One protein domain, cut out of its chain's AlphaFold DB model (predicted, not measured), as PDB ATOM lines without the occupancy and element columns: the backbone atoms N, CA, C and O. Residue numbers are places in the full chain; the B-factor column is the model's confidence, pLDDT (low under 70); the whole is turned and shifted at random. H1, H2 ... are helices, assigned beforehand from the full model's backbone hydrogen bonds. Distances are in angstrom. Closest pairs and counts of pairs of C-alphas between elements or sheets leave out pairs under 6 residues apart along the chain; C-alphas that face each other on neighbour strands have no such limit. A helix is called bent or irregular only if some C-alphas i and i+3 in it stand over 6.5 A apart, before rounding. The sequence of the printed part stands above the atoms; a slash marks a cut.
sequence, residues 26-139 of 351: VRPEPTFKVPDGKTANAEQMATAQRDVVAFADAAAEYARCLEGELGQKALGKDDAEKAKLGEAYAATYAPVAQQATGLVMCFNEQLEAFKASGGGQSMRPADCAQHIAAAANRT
ATOM      1  N   VAL A  26      45.140  96.103  22.124       87.88
ATOM      2  CA  VAL A  26      43.812  95.539  21.883       87.88
ATOM      3  C   VAL A  26      42.822  96.681  21.713       87.88
ATOM      4  O   VAL A  26      42.617  97.483  22.623       87.88
ATOM      5  N   ARG A  27      42.191  96.742  20.539       87.06
ATOM      6  CA  ARG A  27      41.117  97.697  20.272       87.06
ATOM      7  C   ARG A  27      39.935  97.410  21.206       87.06
ATOM      8  O   ARG A  27      39.416  96.294  21.167       87.06
ATOM      9  N   PRO A  28      39.468  98.388  21.996       86.56
ATOM     10  CA  PRO A  28      38.311  98.187  22.846       86.56
ATOM     11  C   PRO A  28      37.040  98.152  21.997       86.56
ATOM     12  O   PRO A  28      36.871  98.938  21.060       86.56
ATOM     13  N   GLU A  29      36.119  97.266  22.365       90.44
ATOM     14  CA  GLU A  29      34.767  97.218  21.814       90.44
ATOM     15  C   GLU A  29      33.743  97.413  22.938       90.44
ATOM     16  O   GLU A  29      33.888  96.823  24.013       90.44
ATOM     17  N   PRO A  30      32.697  98.228  22.726       85.50
ATOM     18  CA  PRO A  30      31.683  98.440  23.743       85.50
ATOM     19  C   PRO A  30      30.805  97.189  23.841       85.50
ATOM     20  O   PRO A  30      30.056  96.852  22.923       85.50
ATOM     21  N   THR A  31      30.869  96.507  24.980       90.06
ATOM     22  CA  THR A  31      30.044  95.323  25.279       90.06
ATOM     23  C   THR A  31      28.684  95.680  25.886       90.06
ATOM     24  O   THR A  31      27.838  94.808  26.087       90.06
ATOM     25  N   PHE A  32      28.453  96.965  26.149       90.62
ATOM     26  CA  PHE A  32      27.250  97.496  26.777       90.62
ATOM     27  C   PHE A  32      26.307  98.148  25.755       90.62
ATOM     28  O   PHE A  32      26.622  98.331  24.575       90.62
ATOM     29  N   LYS A  33      25.113  98.515  26.227       92.94
ATOM     30  CA  LYS A  33      24.139  99.317  25.480       92.94
ATOM     31  C   LYS A  33      23.708 100.498  26.333       92.94
ATOM     32  O   LYS A  33      23.345 100.312  27.490       92.94
ATOM     33  N   VAL A  34      23.712 101.694  25.745       89.50
ATOM     34  CA  VAL A  34      23.119 102.879  26.372       89.50
ATOM     35  C   VAL A  34      21.608 102.647  26.478       89.50
ATOM     36  O   VAL A  34      20.985 102.327  25.466       89.50
ATOM     37  N   PRO A  35      21.007 102.741  27.671       92.06
ATOM     38  CA  PRO A  35      19.580 102.543  27.850       92.06
ATOM     39  C   PRO A  35      18.795 103.813  27.481       92.06
ATOM     40  O   PRO A  35      19.276 104.930  27.652       92.06
ATOM     41  N   ASP A  36      17.574 103.635  26.977       95.19
ATOM     42  CA  ASP A  36      16.624 104.706  26.670       95.19
ATOM     43  C   ASP A  36      16.136 105.345  27.972       95.19
ATOM     44  O   ASP A  36      15.446 104.708  28.781       95.19
ATOM     45  N   GLY A  37      16.453 106.625  28.142       89.75
ATOM     46  CA  GLY A  37      16.177 107.377  29.357       89.75
ATOM     47  C   GLY A  37      14.699 107.470  29.710       89.75
ATOM     48  O   GLY A  37      14.351 107.560  30.883       89.75
ATOM     49  N   LYS A  38      13.794 107.367  28.730       93.25
ATOM     50  CA  LYS A  38      12.349 107.396  28.996       93.25
ATOM     51  C   LYS A  38      11.850 106.134  29.682       93.25
ATOM     52  O   LYS A  38      10.762 106.144  30.252       93.25
ATOM     53  N   THR A  39      12.604 105.043  29.587       93.81
ATOM     54  CA  THR A  39      12.153 103.713  30.008       93.81
ATOM     55  C   THR A  39      13.051 103.056  31.048       93.81
ATOM     56  O   THR A  39      12.577 102.186  31.784       93.81
ATOM     57  N   ALA A  40      14.303 103.501  31.138       90.75
ATOM     58  CA  ALA A  40      15.291 103.032  32.092       90.75
ATOM     59  C   ALA A  40      14.996 103.499  33.522       90.75
ATOM     60  O   ALA A  40      14.368 104.536  33.736       90.75
ATOM     61  N   ASN A  41      15.493 102.749  34.505       91.88
ATOM     62  CA  ASN A  41      15.521 103.163  35.908       91.88
ATOM     63  C   ASN A  41      16.878 103.797  36.288       91.88
ATOM     64  O   ASN A  41      17.843 103.758  35.522       91.88
ATOM     65  N   ALA A  42      16.969 104.358  37.498       85.06
ATOM     66  CA  ALA A  42      18.180 105.032  37.974       85.06
ATOM     67  C   ALA A  42      19.416 104.114  38.033       85.06
ATOM     68  O   ALA A  42      20.522 104.553  37.727       85.06
ATOM     69  N   GLU A  43      19.242 102.840  38.394       89.44
ATOM     70  CA  GLU A  43      20.338 101.866  38.474       89.44
ATOM     71  C   GLU A  43      20.896 101.525  37.085       89.44
ATOM     72  O   GLU A  43      22.111 101.443  36.894       89.44
ATOM     73  N   GLN A  44      20.014 101.389  36.094       87.44
ATOM     74  CA  GLN A  44      20.370 101.163  34.695       87.44
ATOM     75  C   GLN A  44      21.108 102.371  34.111       87.44
ATOM     76  O   GLN A  44      22.138 102.190  33.468       87.44
ATOM     77  N   MET A  45      20.639 103.595  34.383       83.62
ATOM     78  CA  MET A  45      21.326 104.820  33.953       83.62
ATOM     79  C   MET A  45      22.700 104.973  34.619       83.62
ATOM     80  O   MET A  45      23.674 105.286  33.941       83.62
ATOM     81  N   ALA A  46      22.811 104.695  35.923       75.56
ATOM     82  CA  ALA A  46      24.084 104.746  36.646       75.56
ATOM     83  C   ALA A  46      25.080 103.679  36.157       75.56
ATOM     84  O   ALA A  46      26.282 103.925  36.085       75.56
ATOM     85  N   THR A  47      24.591 102.490  35.800       82.00
ATOM     86  CA  THR A  47      25.424 101.422  35.227       82.00
ATOM     87  C   THR A  47      25.909 101.804  33.836       82.00
ATOM     88  O   THR A  47      27.107 101.751  33.588       82.00
ATOM     89  N   ALA A  48      25.021 102.314  32.986       77.50
ATOM     90  CA  ALA A  48      25.391 102.801  31.665       77.50
ATOM     91  C   ALA A  48      26.394 103.959  31.720       77.50
ATOM     92  O   ALA A  48      27.308 103.996  30.905       77.50
ATOM     93  N   GLN A  49      26.286 104.860  32.701       75.75
ATOM     94  CA  GLN A  49      27.288 105.903  32.922       75.75
ATOM     95  C   GLN A  49      28.673 105.303  33.184       75.75
ATOM     96  O   GLN A  49      29.650 105.722  32.566       75.75
ATOM     97  N   ARG A  50      28.761 104.312  34.081       71.75
ATOM     98  CA  ARG A  50      30.024 103.624  34.384       71.75
ATOM     99  C   ARG A  50      30.584 102.909  33.161       71.75
ATOM    100  O   ARG A  50      31.779 103.014  32.920       71.75
ATOM    101  N   ASP A  51      29.738 102.237  32.386       75.19
ATOM    102  CA  ASP A  51      30.168 101.486  31.203       75.19
ATOM    103  C   ASP A  51      30.637 102.413  30.067       75.19
ATOM    104  O   ASP A  51      31.647 102.138  29.419       75.19
ATOM    105  N   VAL A  52      29.952 103.545  29.858       68.75
ATOM    106  CA  VAL A  52      30.358 104.587  28.899       68.75
ATOM    107  C   VAL A  52      31.712 105.179  29.283       68.75
ATOM    108  O   VAL A  52      32.586 105.294  28.426       68.75
ATOM    109  N   VAL A  53      31.906 105.510  30.564       68.44
ATOM    110  CA  VAL A  53      33.184 106.028  31.076       68.44
ATOM    111  C   VAL A  53      34.289 104.982  30.939       68.44
ATOM    112  O   VAL A  53      35.335 105.283  30.380       68.44
ATOM    113  N   ALA A  54      34.040 103.734  31.344       71.25
ATOM    114  CA  ALA A  54      35.017 102.653  31.232       71.25
ATOM    115  C   ALA A  54      35.451 102.403  29.778       71.25
ATOM    116  O   ALA A  54      36.614 102.107  29.514       71.25
ATOM    117  N   PHE A  55      34.536 102.543  28.815       77.25
ATOM    118  CA  PHE A  55      34.875 102.435  27.400       77.25
ATOM    119  C   PHE A  55      35.675 103.635  26.881       77.25
ATOM    120  O   PHE A  55      36.598 103.442  26.091       77.25
ATOM    121  N   ALA A  56      35.369 104.854  27.333       67.38
ATOM    122  CA  ALA A  56      36.175 106.033  27.019       67.38
ATOM    123  C   ALA A  56      37.601 105.912  27.592       67.38
ATOM    124  O   ALA A  56      38.575 106.179  26.885       67.38
ATOM    125  N   ASP A  57      37.736 105.412  28.823       66.81
ATOM    126  CA  ASP A  57      39.029 105.134  29.453       66.81
ATOM    127  C   ASP A  57      39.811 104.066  28.677       66.81
ATOM    128  O   ASP A  57      40.985 104.263  28.357       66.81
ATOM    129  N   ALA A  58      39.150 102.973  28.279       72.88
ATOM    130  CA  ALA A  58      39.758 101.931  27.455       72.88
ATOM    131  C   ALA A  58      40.187 102.459  26.072       72.88
ATOM    132  O   ALA A  58      41.234 102.070  25.552       72.88
ATOM    133  N   ALA A  59      39.421 103.377  25.472       71.75
ATOM    134  CA  ALA A  59      39.801 104.052  24.231       71.75
ATOM    135  C   ALA A  59      41.048 104.934  24.415       71.75
ATOM    136  O   ALA A  59      41.921 104.948  23.545       71.75
ATOM    137  N   ALA A  60      41.169 105.632  25.546       66.75
ATOM    138  CA  ALA A  60      42.353 106.422  25.881       66.75
ATOM    139  C   ALA A  60      43.581 105.544  26.191       66.75
ATOM    140  O   ALA A  60      44.705 105.897  25.834       66.75
ATOM    141  N   GLU A  61      43.395 104.389  26.833       68.50
ATOM    142  CA  GLU A  61      44.451 103.383  27.027       68.50
ATOM    143  C   GLU A  61      44.937 102.804  25.703       68.50
ATOM    144  O   GLU A  61      46.143 102.703  25.474       68.50
ATOM    145  N   TYR A  62      44.006 102.494  24.803       75.12
ATOM    146  CA  TYR A  62      44.317 102.035  23.458       75.12
ATOM    147  C   TYR A  62      45.116 103.079  22.668       75.12
ATOM    148  O   TYR A  62      46.115 102.727  22.044       75.12
ATOM    149  N   ALA A  63      44.749 104.363  22.762       64.75
ATOM    150  CA  ALA A  63      45.512 105.461  22.165       64.75
ATOM    151  C   ALA A  63      46.953 105.502  22.694       64.75
ATOM    152  O   ALA A  63      47.902 105.456  21.916       64.75
ATOM    153  N   ARG A  64      47.123 105.491  24.024       67.88
ATOM    154  CA  ARG A  64      48.445 105.489  24.677       67.88
ATOM    155  C   ARG A  64      49.297 104.289  24.263       67.88
ATOM    156  O   ARG A  64      50.498 104.430  24.047       67.88
ATOM    157  N   CYS A  65      48.684 103.115  24.133       74.12
ATOM    158  CA  CYS A  65      49.365 101.923  23.645       74.12
ATOM    159  C   CYS A  65      49.848 102.107  22.197       74.12
ATOM    160  O   CYS A  65      51.026 101.895  21.900       74.12
ATOM    161  N   LEU A  66      48.960 102.566  21.308       68.88
ATOM    162  CA  LEU A  66      49.283 102.816  19.903       68.88
ATOM    163  C   LEU A  66      50.362 103.901  19.736       68.88
ATOM    164  O   LEU A  66      51.204 103.784  18.847       68.88
ATOM    165  N   GLU A  67      50.381 104.928  20.589       61.78
ATOM    166  CA  GLU A  67      51.440 105.946  20.629       61.78
ATOM    167  C   GLU A  67      52.790 105.348  21.036       61.78
ATOM    168  O   GLU A  67      53.819 105.684  20.444       61.78
ATOM    169  N   GLY A  68      52.793 104.414  21.991       53.78
ATOM    170  CA  GLY A  68      53.978 103.641  22.358       53.78
ATOM    171  C   GLY A  68      54.529 102.825  21.185       53.78
ATOM    172  O   GLY A  68      55.724 102.897  20.886       53.78
ATOM    173  N   GLU A  69      53.662 102.106  20.464       68.69
ATOM    174  CA  GLU A  69      54.053 101.374  19.252       68.69
ATOM    175  C   GLU A  69      54.549 102.305  18.136       68.69
ATOM    176  O   GLU A  69      55.528 101.997  17.451       68.69
ATOM    177  N   LEU A  70      53.879 103.443  17.940       61.09
ATOM    178  CA  LEU A  70      54.247 104.453  16.951       61.09
ATOM    179  C   LEU A  70      55.634 105.028  17.250       61.09
ATOM    180  O   LEU A  70      56.470 105.097  16.349       61.09
ATOM    181  N   GLY A  71      55.895 105.390  18.507       48.38
ATOM    182  CA  GLY A  71      57.179 105.919  18.957       48.38
ATOM    183  C   GLY A  71      58.330 104.949  18.697       48.38
ATOM    184  O   GLY A  71      59.378 105.365  18.209       48.38
ATOM    185  N   GLN A  72      58.116 103.650  18.924       54.00
ATOM    186  CA  GLN A  72      59.100 102.611  18.607       54.00
ATOM    187  C   GLN A  72      59.300 102.437  17.096       54.00
ATOM    188  O   GLN A  72      60.436 102.373  16.627       54.00
ATOM    189  N   LYS A  73      58.210 102.408  16.317       63.53
ATOM    190  CA  LYS A  73      58.251 102.276  14.850       63.53
ATOM    191  C   LYS A  73      58.875 103.495  14.165       63.53
ATOM    192  O   LYS A  73      59.391 103.354  13.059       63.53
ATOM    193  N   ALA A  74      58.840 104.666  14.800       51.09
ATOM    194  CA  ALA A  74      59.388 105.924  14.294       51.09
ATOM    195  C   ALA A  74      60.907 106.094  14.511       51.09
ATOM    196  O   ALA A  74      61.504 107.011  13.937       51.09
ATOM    197  N   LEU A  75      61.552 105.239  15.316       45.97
ATOM    198  CA  LEU A  75      62.991 105.324  15.579       45.97
ATOM    199  C   LEU A  75      63.805 105.091  14.299       45.97
ATOM    200  O   LEU A  75      63.617 104.105  13.592       45.97
ATOM    201  N   GLY A  76      64.727 106.011  14.004       48.78
ATOM    202  CA  GLY A  76      65.605 105.931  12.830       48.78
ATOM    203  C   GLY A  76      64.935 106.226  11.481       48.78
ATOM    204  O   GLY A  76      65.612 106.134  10.461       48.78
ATOM    205  N   LYS A  77      63.645 106.588  11.466       64.44
ATOM    206  CA  LYS A  77      62.901 106.961  10.253       64.44
ATOM    207  C   LYS A  77      63.046 108.433   9.897       64.44
ATOM    208  O   LYS A  77      63.242 109.278  10.779       64.44
ATOM    209  N   ASP A  78      62.902 108.735   8.611       60.56
ATOM    210  CA  ASP A  78      62.821 110.112   8.129       60.56
ATOM    211  C   ASP A  78      61.429 110.731   8.364       60.56
ATOM    212  O   ASP A  78      60.479 110.069   8.793       60.56
ATOM    213  N   ASP A  79      61.307 112.036   8.125       48.84
ATOM    214  CA  ASP A  79      60.088 112.786   8.444       48.84
ATOM    215  C   ASP A  79      58.898 112.412   7.547       48.84
ATOM    216  O   ASP A  79      57.754 112.433   8.004       48.84
ATOM    217  N   ALA A  80      59.144 112.004   6.297       66.31
ATOM    218  CA  ALA A  80      58.088 111.562   5.390       66.31
ATOM    219  C   ALA A  80      57.527 110.198   5.817       66.31
ATOM    220  O   ALA A  80      56.320 109.955   5.739       66.31
ATOM    221  N   GLU A  81      58.385 109.303   6.303       63.44
ATOM    222  CA  GLU A  81      57.965 108.032   6.880       63.44
ATOM    223  C   GLU A  81      57.233 108.211   8.216       63.44
ATOM    224  O   GLU A  81      56.224 107.544   8.451       63.44
ATOM    225  N   LYS A  82      57.689 109.127   9.080       49.69
ATOM    226  CA  LYS A  82      56.990 109.468  10.331       49.69
ATOM    227  C   LYS A  82      55.608 110.060  10.071       49.69
ATOM    228  O   LYS A  82      54.661 109.693  10.763       49.69
ATOM    229  N   ALA A  83      55.465 110.913   9.055       56.75
ATOM    230  CA  ALA A  83      54.173 111.466   8.656       56.75
ATOM    231  C   ALA A  83      53.190 110.363   8.232       56.75
ATOM    232  O   ALA A  83      52.071 110.310   8.740       56.75
ATOM    233  N   LYS A  84      53.632 109.413   7.394       68.19
ATOM    234  CA  LYS A  84      52.815 108.249   6.996       68.19
ATOM    235  C   LYS A  84      52.422 107.369   8.180       68.19
ATOM    236  O   LYS A  84      51.307 106.852   8.222       68.19
ATOM    237  N   LEU A  85      53.323 107.187   9.144       59.84
ATOM    238  CA  LEU A  85      53.010 106.462  10.375       59.84
ATOM    239  C   LEU A  85      51.971 107.207  11.231       59.84
ATOM    240  O   LEU A  85      51.076 106.570  11.778       59.84
ATOM    241  N   GLY A  86      52.049 108.538  11.301       54.28
ATOM    242  CA  GLY A  86      51.051 109.379  11.965       54.28
ATOM    243  C   GLY A  86      49.670 109.319  11.303       54.28
ATOM    244  O   GLY A  86      48.663 109.227  12.000       54.28
ATOM    245  N   GLU A  87      49.607 109.300   9.969       64.31
ATOM    246  CA  GLU A  87      48.356 109.103   9.218       64.31
ATOM    247  C   GLU A  87      47.751 107.716   9.475       64.31
ATOM    248  O   GLU A  87      46.554 107.596   9.736       64.31
ATOM    249  N   ALA A  88      48.580 106.667   9.460       67.81
ATOM    250  CA  ALA A  88      48.146 105.305   9.763       67.81
ATOM    251  C   ALA A  88      47.645 105.168  11.212       67.81
ATOM    252  O   ALA A  88      46.624 104.522  11.456       67.81
ATOM    253  N   TYR A  89      48.321 105.814  12.167       67.31
ATOM    254  CA  TYR A  89      47.874 105.917  13.556       67.31
ATOM    255  C   TYR A  89      46.508 106.603  13.651       67.31
ATOM    256  O   TYR A  89      45.574 106.039  14.222       67.31
ATOM    257  N   ALA A  90      46.358 107.778  13.031       61.28
ATOM    258  CA  ALA A  90      45.108 108.529  13.044       61.28
ATOM    259  C   ALA A  90      43.952 107.717  12.440       61.28
ATOM    260  O   ALA A  90      42.877 107.652  13.032       61.28
ATOM    261  N   ALA A  91      44.181 107.029  11.317       70.06
ATOM    262  CA  ALA A  91      43.187 106.156  10.693       70.06
ATOM    263  C   ALA A  91      42.798 104.954  11.575       70.06
ATOM    264  O   ALA A  91      41.663 104.482  11.512       70.06
ATOM    265  N   THR A  92      43.723 104.470  12.408       71.06
ATOM    266  CA  THR A  92      43.498 103.337  13.318       71.06
ATOM    267  C   THR A  92      42.717 103.759  14.564       71.06
ATOM    268  O   THR A  92      41.803 103.055  14.992       71.06
ATOM    269  N   TYR A  93      43.043 104.922  15.132       69.12
ATOM    270  CA  TYR A  93      42.434 105.419  16.365       69.12
ATOM    271  C   TYR A  93      41.094 106.136  16.142       69.12
ATOM    272  O   TYR A  93      40.167 105.955  16.935       69.12
ATOM    273  N   ALA A  94      40.952 106.907  15.057       71.56
ATOM    274  CA  ALA A  94      39.779 107.753  14.818       71.56
ATOM    275  C   ALA A  94      38.428 107.020  14.951       71.56
ATOM    276  O   ALA A  94      37.544 107.568  15.607       71.56
ATOM    277  N   PRO A  95      38.240 105.784  14.445       78.25
ATOM    278  CA  PRO A  95      36.974 105.070  14.610       78.25
ATOM    279  C   PRO A  95      36.623 104.765  16.073       78.25
ATOM    280  O   PRO A  95      35.450 104.768  16.436       78.25
ATOM    281  N   VAL A  96      37.624 104.493  16.918       75.94
ATOM    282  CA  VAL A  96      37.427 104.203  18.349       75.94
ATOM    283  C   VAL A  96      37.070 105.481  19.100       75.94
ATOM    284  O   VAL A  96      36.119 105.486  19.877       75.94
ATOM    285  N   ALA A  97      37.775 106.576  18.809       67.25
ATOM    286  CA  ALA A  97      37.476 107.890  19.370       67.25
ATOM    287  C   ALA A  97      36.056 108.353  18.998       67.25
ATOM    288  O   ALA A  97      35.266 108.690  19.871       67.25
ATOM    289  N   GLN A  98      35.690 108.266  17.715       77.75
ATOM    290  CA  GLN A  98      34.348 108.608  17.223       77.75
ATOM    291  C   GLN A  98      33.256 107.774  17.897       77.75
ATOM    292  O   GLN A  98      32.195 108.293  18.247       77.75
ATOM    293  N   GLN A  99      33.507 106.479  18.096       80.25
ATOM    294  CA  GLN A  99      32.574 105.584  18.768       80.25
ATOM    295  C   GLN A  99      32.411 105.938  20.251       80.25
ATOM    296  O   GLN A  99      31.280 105.968  20.734       80.25
ATOM    297  N   ALA A 100      33.501 106.253  20.958       73.00
ATOM    298  CA  ALA A 100      33.456 106.700  22.349       73.00
ATOM    299  C   ALA A 100      32.675 108.017  22.481       73.00
ATOM    300  O   ALA A 100      31.686 108.073  23.213       73.00
ATOM    301  N   THR A 101      33.025 109.031  21.684       70.44
ATOM    302  CA  THR A 101      32.332 110.328  21.647       70.44
ATOM    303  C   THR A 101      30.845 110.173  21.320       70.44
ATOM    304  O   THR A 101      29.991 110.742  22.000       70.44
ATOM    305  N   GLY A 102      30.502 109.366  20.313       76.94
ATOM    306  CA  GLY A 102      29.112 109.122  19.930       76.94
ATOM    307  C   GLY A 102      28.289 108.435  21.024       76.94
ATOM    308  O   GLY A 102      27.124 108.783  21.226       76.94
ATOM    309  N   LEU A 103      28.881 107.492  21.762       79.94
ATOM    310  CA  LEU A 103      28.222 106.822  22.888       79.94
ATOM    311  C   LEU A 103      28.012 107.764  24.079       79.94
ATOM    312  O   LEU A 103      26.942 107.722  24.688       79.94
ATOM    313  N   VAL A 104      28.971 108.649  24.362       73.00
ATOM    314  CA  VAL A 104      28.834 109.695  25.390       73.00
ATOM    315  C   VAL A 104      27.712 110.671  25.032       73.00
ATOM    316  O   VAL A 104      26.828 110.926  25.848       73.00
ATOM    317  N   MET A 105      27.686 111.169  23.791       74.62
ATOM    318  CA  MET A 105      26.622 112.059  23.313       74.62
ATOM    319  C   MET A 105      25.239 111.414  23.433       74.62
ATOM    320  O   MET A 105      24.309 112.038  23.942       74.62
ATOM    321  N   CYS A 106      25.125 110.156  23.003       83.94
ATOM    322  CA  CYS A 106      23.897 109.381  23.122       83.94
ATOM    323  C   CYS A 106      23.463 109.253  24.589       83.94
ATOM    324  O   CYS A 106      22.314 109.532  24.923       83.94
ATOM    325  N   PHE A 107      24.385 108.886  25.486       79.12
ATOM    326  CA  PHE A 107      24.095 108.754  26.912       79.12
ATOM    327  C   PHE A 107      23.626 110.069  27.539       79.12
ATOM    328  O   PHE A 107      22.646 110.063  28.279       79.12
ATOM    329  N   ASN A 108      24.264 111.194  27.212       77.25
ATOM    330  CA  ASN A 108      23.878 112.505  27.732       77.25
ATOM    331  C   ASN A 108      22.457 112.898  27.297       77.25
ATOM    332  O   ASN A 108      21.680 113.379  28.119       77.25
ATOM    333  N   GLU A 109      22.073 112.628  26.045       81.50
ATOM    334  CA  GLU A 109      20.688 112.829  25.600       81.50
ATOM    335  C   GLU A 109      19.706 111.945  26.381       81.50
ATOM    336  O   GLU A 109      18.668 112.419  26.852       81.50
ATOM    337  N   GLN A 110      20.041 110.666  26.574       86.62
ATOM    338  CA  GLN A 110      19.196 109.757  27.347       86.62
ATOM    339  C   GLN A 110      19.117 110.157  28.822       86.62
ATOM    340  O   GLN A 110      18.066 110.030  29.446       86.62
ATOM    341  N   LEU A 111      20.183 110.708  29.391       77.44
ATOM    342  CA  LEU A 111      20.178 111.225  30.752       77.44
ATOM    343  C   LEU A 111      19.212 112.405  30.906       77.44
ATOM    344  O   LEU A 111      18.457 112.451  31.879       77.44
ATOM    345  N   GLU A 112      19.176 113.320  29.939       76.38
ATOM    346  CA  GLU A 112      18.197 114.409  29.930       76.38
ATOM    347  C   GLU A 112      16.765 113.890  29.732       76.38
ATOM    348  O   GLU A 112      15.846 114.325  30.430       76.38
ATOM    349  N   ALA A 113      16.569 112.892  28.865       83.88
ATOM    350  CA  ALA A 113      15.272 112.240  28.700       83.88
ATOM    351  C   ALA A 113      14.789 111.568  30.000       83.88
ATOM    352  O   ALA A 113      13.616 111.700  30.353       83.88
ATOM    353  N   PHE A 114      15.689 110.913  30.739       83.38
ATOM    354  CA  PHE A 114      15.411 110.299  32.039       83.38
ATOM    355  C   PHE A 114      15.034 111.335  33.099       83.38
ATOM    356  O   PHE A 114      14.023 111.178  33.788       83.38
ATOM    357  N   LYS A 115      15.798 112.432  33.197       82.62
ATOM    358  CA  LYS A 115      15.489 113.551  34.101       82.62
ATOM    359  C   LYS A 115      14.115 114.156  33.804       82.62
ATOM    360  O   LYS A 115      13.403 114.526  34.733       82.62
ATOM    361  N   ALA A 116      13.739 114.242  32.528       85.12
ATOM    362  CA  ALA A 116      12.466 114.813  32.102       85.12
ATOM    363  C   ALA A 116      11.265 113.874  32.316       85.12
ATOM    364  O   ALA A 116      10.177 114.351  32.640       85.12
ATOM    365  N   SER A 117      11.426 112.559  32.127       89.44
ATOM    366  CA  SER A 117      10.314 111.601  32.224       89.44
ATOM    367  C   SER A 117      10.146 110.963  33.605       89.44
ATOM    368  O   SER A 117       9.085 110.406  33.881       89.44
ATOM    369  N   GLY A 118      11.177 111.002  34.456       82.69
ATOM    370  CA  GLY A 118      11.238 110.210  35.690       82.69
ATOM    371  C   GLY A 118      11.558 108.726  35.460       82.69
ATOM    372  O   GLY A 118      11.505 107.937  36.404       82.69
ATOM    373  N   GLY A 119      11.900 108.352  34.224       88.06
ATOM    374  CA  GLY A 119      12.275 106.995  33.831       88.06
ATOM    375  C   GLY A 119      11.127 105.981  33.784       88.06
ATOM    376  O   GLY A 119       9.944 106.318  33.722       88.06
ATOM    377  N   GLY A 120      11.502 104.703  33.798       87.94
ATOM    378  CA  GLY A 120      10.607 103.548  33.823       87.94
ATOM    379  C   GLY A 120      11.276 102.341  34.488       87.94
ATOM    380  O   GLY A 120      12.187 102.497  35.295       87.94
ATOM    381  N   GLN A 121      10.819 101.123  34.179       82.19
ATOM    382  CA  GLN A 121      11.431  99.882  34.691       82.19
ATOM    383  C   GLN A 121      11.956  98.945  33.596       82.19
ATOM    384  O   GLN A 121      12.442  97.856  33.901       82.19
ATOM    385  N   SER A 122      11.864  99.329  32.323       82.44
ATOM    386  CA  SER A 122      12.253  98.458  31.213       82.44
ATOM    387  C   SER A 122      13.587  98.889  30.619       82.44
ATOM    388  O   SER A 122      13.716 100.018  30.157       82.44
ATOM    389  N   MET A 123      14.543  97.966  30.535       80.44
ATOM    390  CA  MET A 123      15.822  98.213  29.873       80.44
ATOM    391  C   MET A 123      15.661  98.100  28.354       80.44
ATOM    392  O   MET A 123      15.834  97.026  27.777       80.44
ATOM    393  N   ARG A 124      15.287  99.200  27.695       92.00
ATOM    394  CA  ARG A 124      15.338  99.295  26.230       92.00
ATOM    395  C   ARG A 124      16.630  99.987  25.812       92.00
ATOM    396  O   ARG A 124      16.962 100.998  26.422       92.00
ATOM    397  N   PRO A 125      17.367  99.476  24.815       92.50
ATOM    398  CA  PRO A 125      18.542 100.166  24.303       92.50
ATOM    399  C   PRO A 125      18.124 101.399  23.491       92.50
ATOM    400  O   PRO A 125      17.185 101.330  22.698       92.50
ATOM    401  N   ALA A 126      18.841 102.503  23.677       91.12
ATOM    402  CA  ALA A 126      18.750 103.682  22.828       91.12
ATOM    403  C   ALA A 126      19.439 103.432  21.477       91.12
ATOM    404  O   ALA A 126      20.396 102.656  21.380       91.12
ATOM    405  N   ASP A 127      18.966 104.109  20.431       92.12
ATOM    406  CA  ASP A 127      19.629 104.108  19.128       92.12
ATOM    407  C   ASP A 127      20.719 105.186  19.091       92.12
ATOM    408  O   ASP A 127      20.445 106.371  18.916       92.12
ATOM    409  N   CYS A 128      21.973 104.766  19.255       89.19
ATOM    410  CA  CYS A 128      23.121 105.670  19.249       89.19
ATOM    411  C   CYS A 128      23.768 105.856  17.867       89.19
ATOM    412  O   CYS A 128      24.777 106.556  17.761       89.19
ATOM    413  N   ALA A 129      23.235 105.241  16.803       88.19
ATOM    414  CA  ALA A 129      23.894 105.220  15.496       88.19
ATOM    415  C   ALA A 129      24.094 106.628  14.914       88.19
ATOM    416  O   ALA A 129      25.152 106.931  14.361       88.19
ATOM    417  N   GLN A 130      23.109 107.514  15.092       81.38
ATOM    418  CA  GLN A 130      23.185 108.892  14.603       81.38
ATOM    419  C   GLN A 130      24.234 109.722  15.352       81.38
ATOM    420  O   GLN A 130      24.938 110.511  14.727       81.38
ATOM    421  N   HIS A 131      24.400 109.512  16.661       78.06
ATOM    422  CA  HIS A 131      25.418 110.207  17.452       78.06
ATOM    423  C   HIS A 131      26.836 109.767  17.079       78.06
ATOM    424  O   HIS A 131      27.725 110.606  16.951       78.06
ATOM    425  N   ILE A 132      27.034 108.469  16.832       80.25
ATOM    426  CA  ILE A 132      28.314 107.922  16.360       80.25
ATOM    427  C   ILE A 132      28.641 108.451  14.954       80.25
ATOM    428  O   ILE A 132      29.764 108.878  14.701       80.25
ATOM    429  N   ALA A 133      27.655 108.504  14.055       77.44
ATOM    430  CA  ALA A 133      27.840 109.075  12.721       77.44
ATOM    431  C   ALA A 133      28.112 110.592  12.756       77.44
ATOM    432  O   ALA A 133      28.931 111.092  11.987       77.44
ATOM    433  N   ALA A 134      27.465 111.332  13.661       70.62
ATOM    434  CA  ALA A 134      27.692 112.765  13.840       70.62
ATOM    435  C   ALA A 134      29.099 113.066  14.382       70.62
ATOM    436  O   ALA A 134      29.717 114.039  13.949       70.62
ATOM    437  N   ALA A 135      29.629 112.216  15.267       63.69
ATOM    438  CA  ALA A 135      30.997 112.331  15.773       63.69
ATOM    439  C   ALA A 135      32.056 112.182  14.661       63.69
ATOM    440  O   ALA A 135      33.113 112.801  14.736       63.69
ATOM    441  N   ALA A 136      31.763 111.434  13.590       58.38
ATOM    442  CA  ALA A 136      32.676 111.249  12.459       58.38
ATOM    443  C   ALA A 136      32.814 112.476  11.532       58.38
ATOM    444  O   ALA A 136      33.795 112.573  10.799       58.38
ATOM    445  N   ASN A 137      31.864 113.420  11.574       51.81
ATOM    446  CA  ASN A 137      31.792 114.570  10.659       51.81
ATOM    447  C   ASN A 137      32.149 115.920  11.308       51.81
ATOM    448  O   ASN A 137      31.968 116.967  10.684       51.81
ATOM    449  N   ARG A 138      32.638 115.941  12.554       50.69
ATOM    450  CA  ARG A 138      32.973 117.198  13.239       50.69
ATOM    451  C   ARG A 138      34.355 117.719  12.831       50.69
ATOM    452  O   ARG A 138      35.380 117.220  13.281       50.69
ATOM    453  N   THR A 139      34.374 118.777  12.023       38.16
ATOM    454  CA  THR A 139      35.533 119.664  11.827       38.16
ATOM    455  C   THR A 139      35.491 120.855  12.788       38.16
ATOM    456  O   THR A 139      34.501 121.579  12.828       38.16
TER     457      THR A 139
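Overview. This is residues 26 to 139 of the 351 residues of the protein "TonB family protein" of Xanthomonadaceae bacterium (UniProt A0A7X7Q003). This is a long helical hairpin: H1 runs out along the rod, the chain turns at one end, and the bent helix H2 folds back beside it over nearly the whole length. The short helix H3 packs on the side of arm H2b, while residues 26 to 41 make a long stretch with no named element before H1. The printed part has 114 residues with three named helices, in the order H1, H2, H3, and no named strand; its class is all helix. The whole is loose, with a radius of gyration of the C-alphas of 17.7 A, and its C-alphas span 59 by 25 by 16 A, a rod.

Along the chain. Start at C-alpha 26, at (43.812, 95.539, 21.883), and go along residues 26 to 41, which hold no named element. Find C-alpha 42 at (18.180, 105.032, 37.974); from there H1 runs through residues 42 to 73, 46.3 A from first to last C-alpha. Next comes H2, residues 79 to 117, assigned as one helix by its hydrogen bonds but bent: C-alphas 92 and 95 are 6.9 A apart. Its arm H2a, residues 79 to 92, measures 19.7 A, and its arm H2b, residues 95 to 117, measures 32.6 A and ends at C-alpha 117, at (10.314, 111.601, 32.224). Last, look at residues 129 to 135 for H3, 10.1 A long, which ends at C-alpha 135, at (30.997, 112.331, 15.773).

Arrangement. Begin with H1 and H2a, a helical hairpin, which run opposite ways at a shallow tilt of 21 degrees. They touch through residues 66 to 70 of H1 and 85 to 89 of H2a, and their closest C-alphas, those of Leu 70 and Leu 85, are 7.0 A apart. At the bend, the lines of H2a and H2b stand at a tilt of 36 degrees, only just steep. H2b touches residues 45 to 59 of H1, opposite ways at a shallow tilt of 15 degrees; the closest C-alphas, those of Ala 56 and Ala 100, are 5.4 A apart. Residues 98 to 106 of H2b touch H3, opposite ways at a steep tilt of 62 degrees, and the closest C-alphas, those of Gly 102 and Ile 132, are 3.8 A apart. H3 is apart from H1 and from H2a. In H1, H2a, H2b and H3 every O i to N i+4 pair is within hydrogen-bond range.

Size, cuts and confidence. Look for the two C-alphas farthest apart at Gly 76 and Gly 118, 59.1 A from each other. The printed part has no cut. The link from H1 to H2 is tight, with 5 residues, and the link from H2 to H3 is long, with 11. In the B-factor column the mean pLDDT of the printed part is 74.6; 40 residues are under 70, among them residues 66 to 90 and 135 to 139.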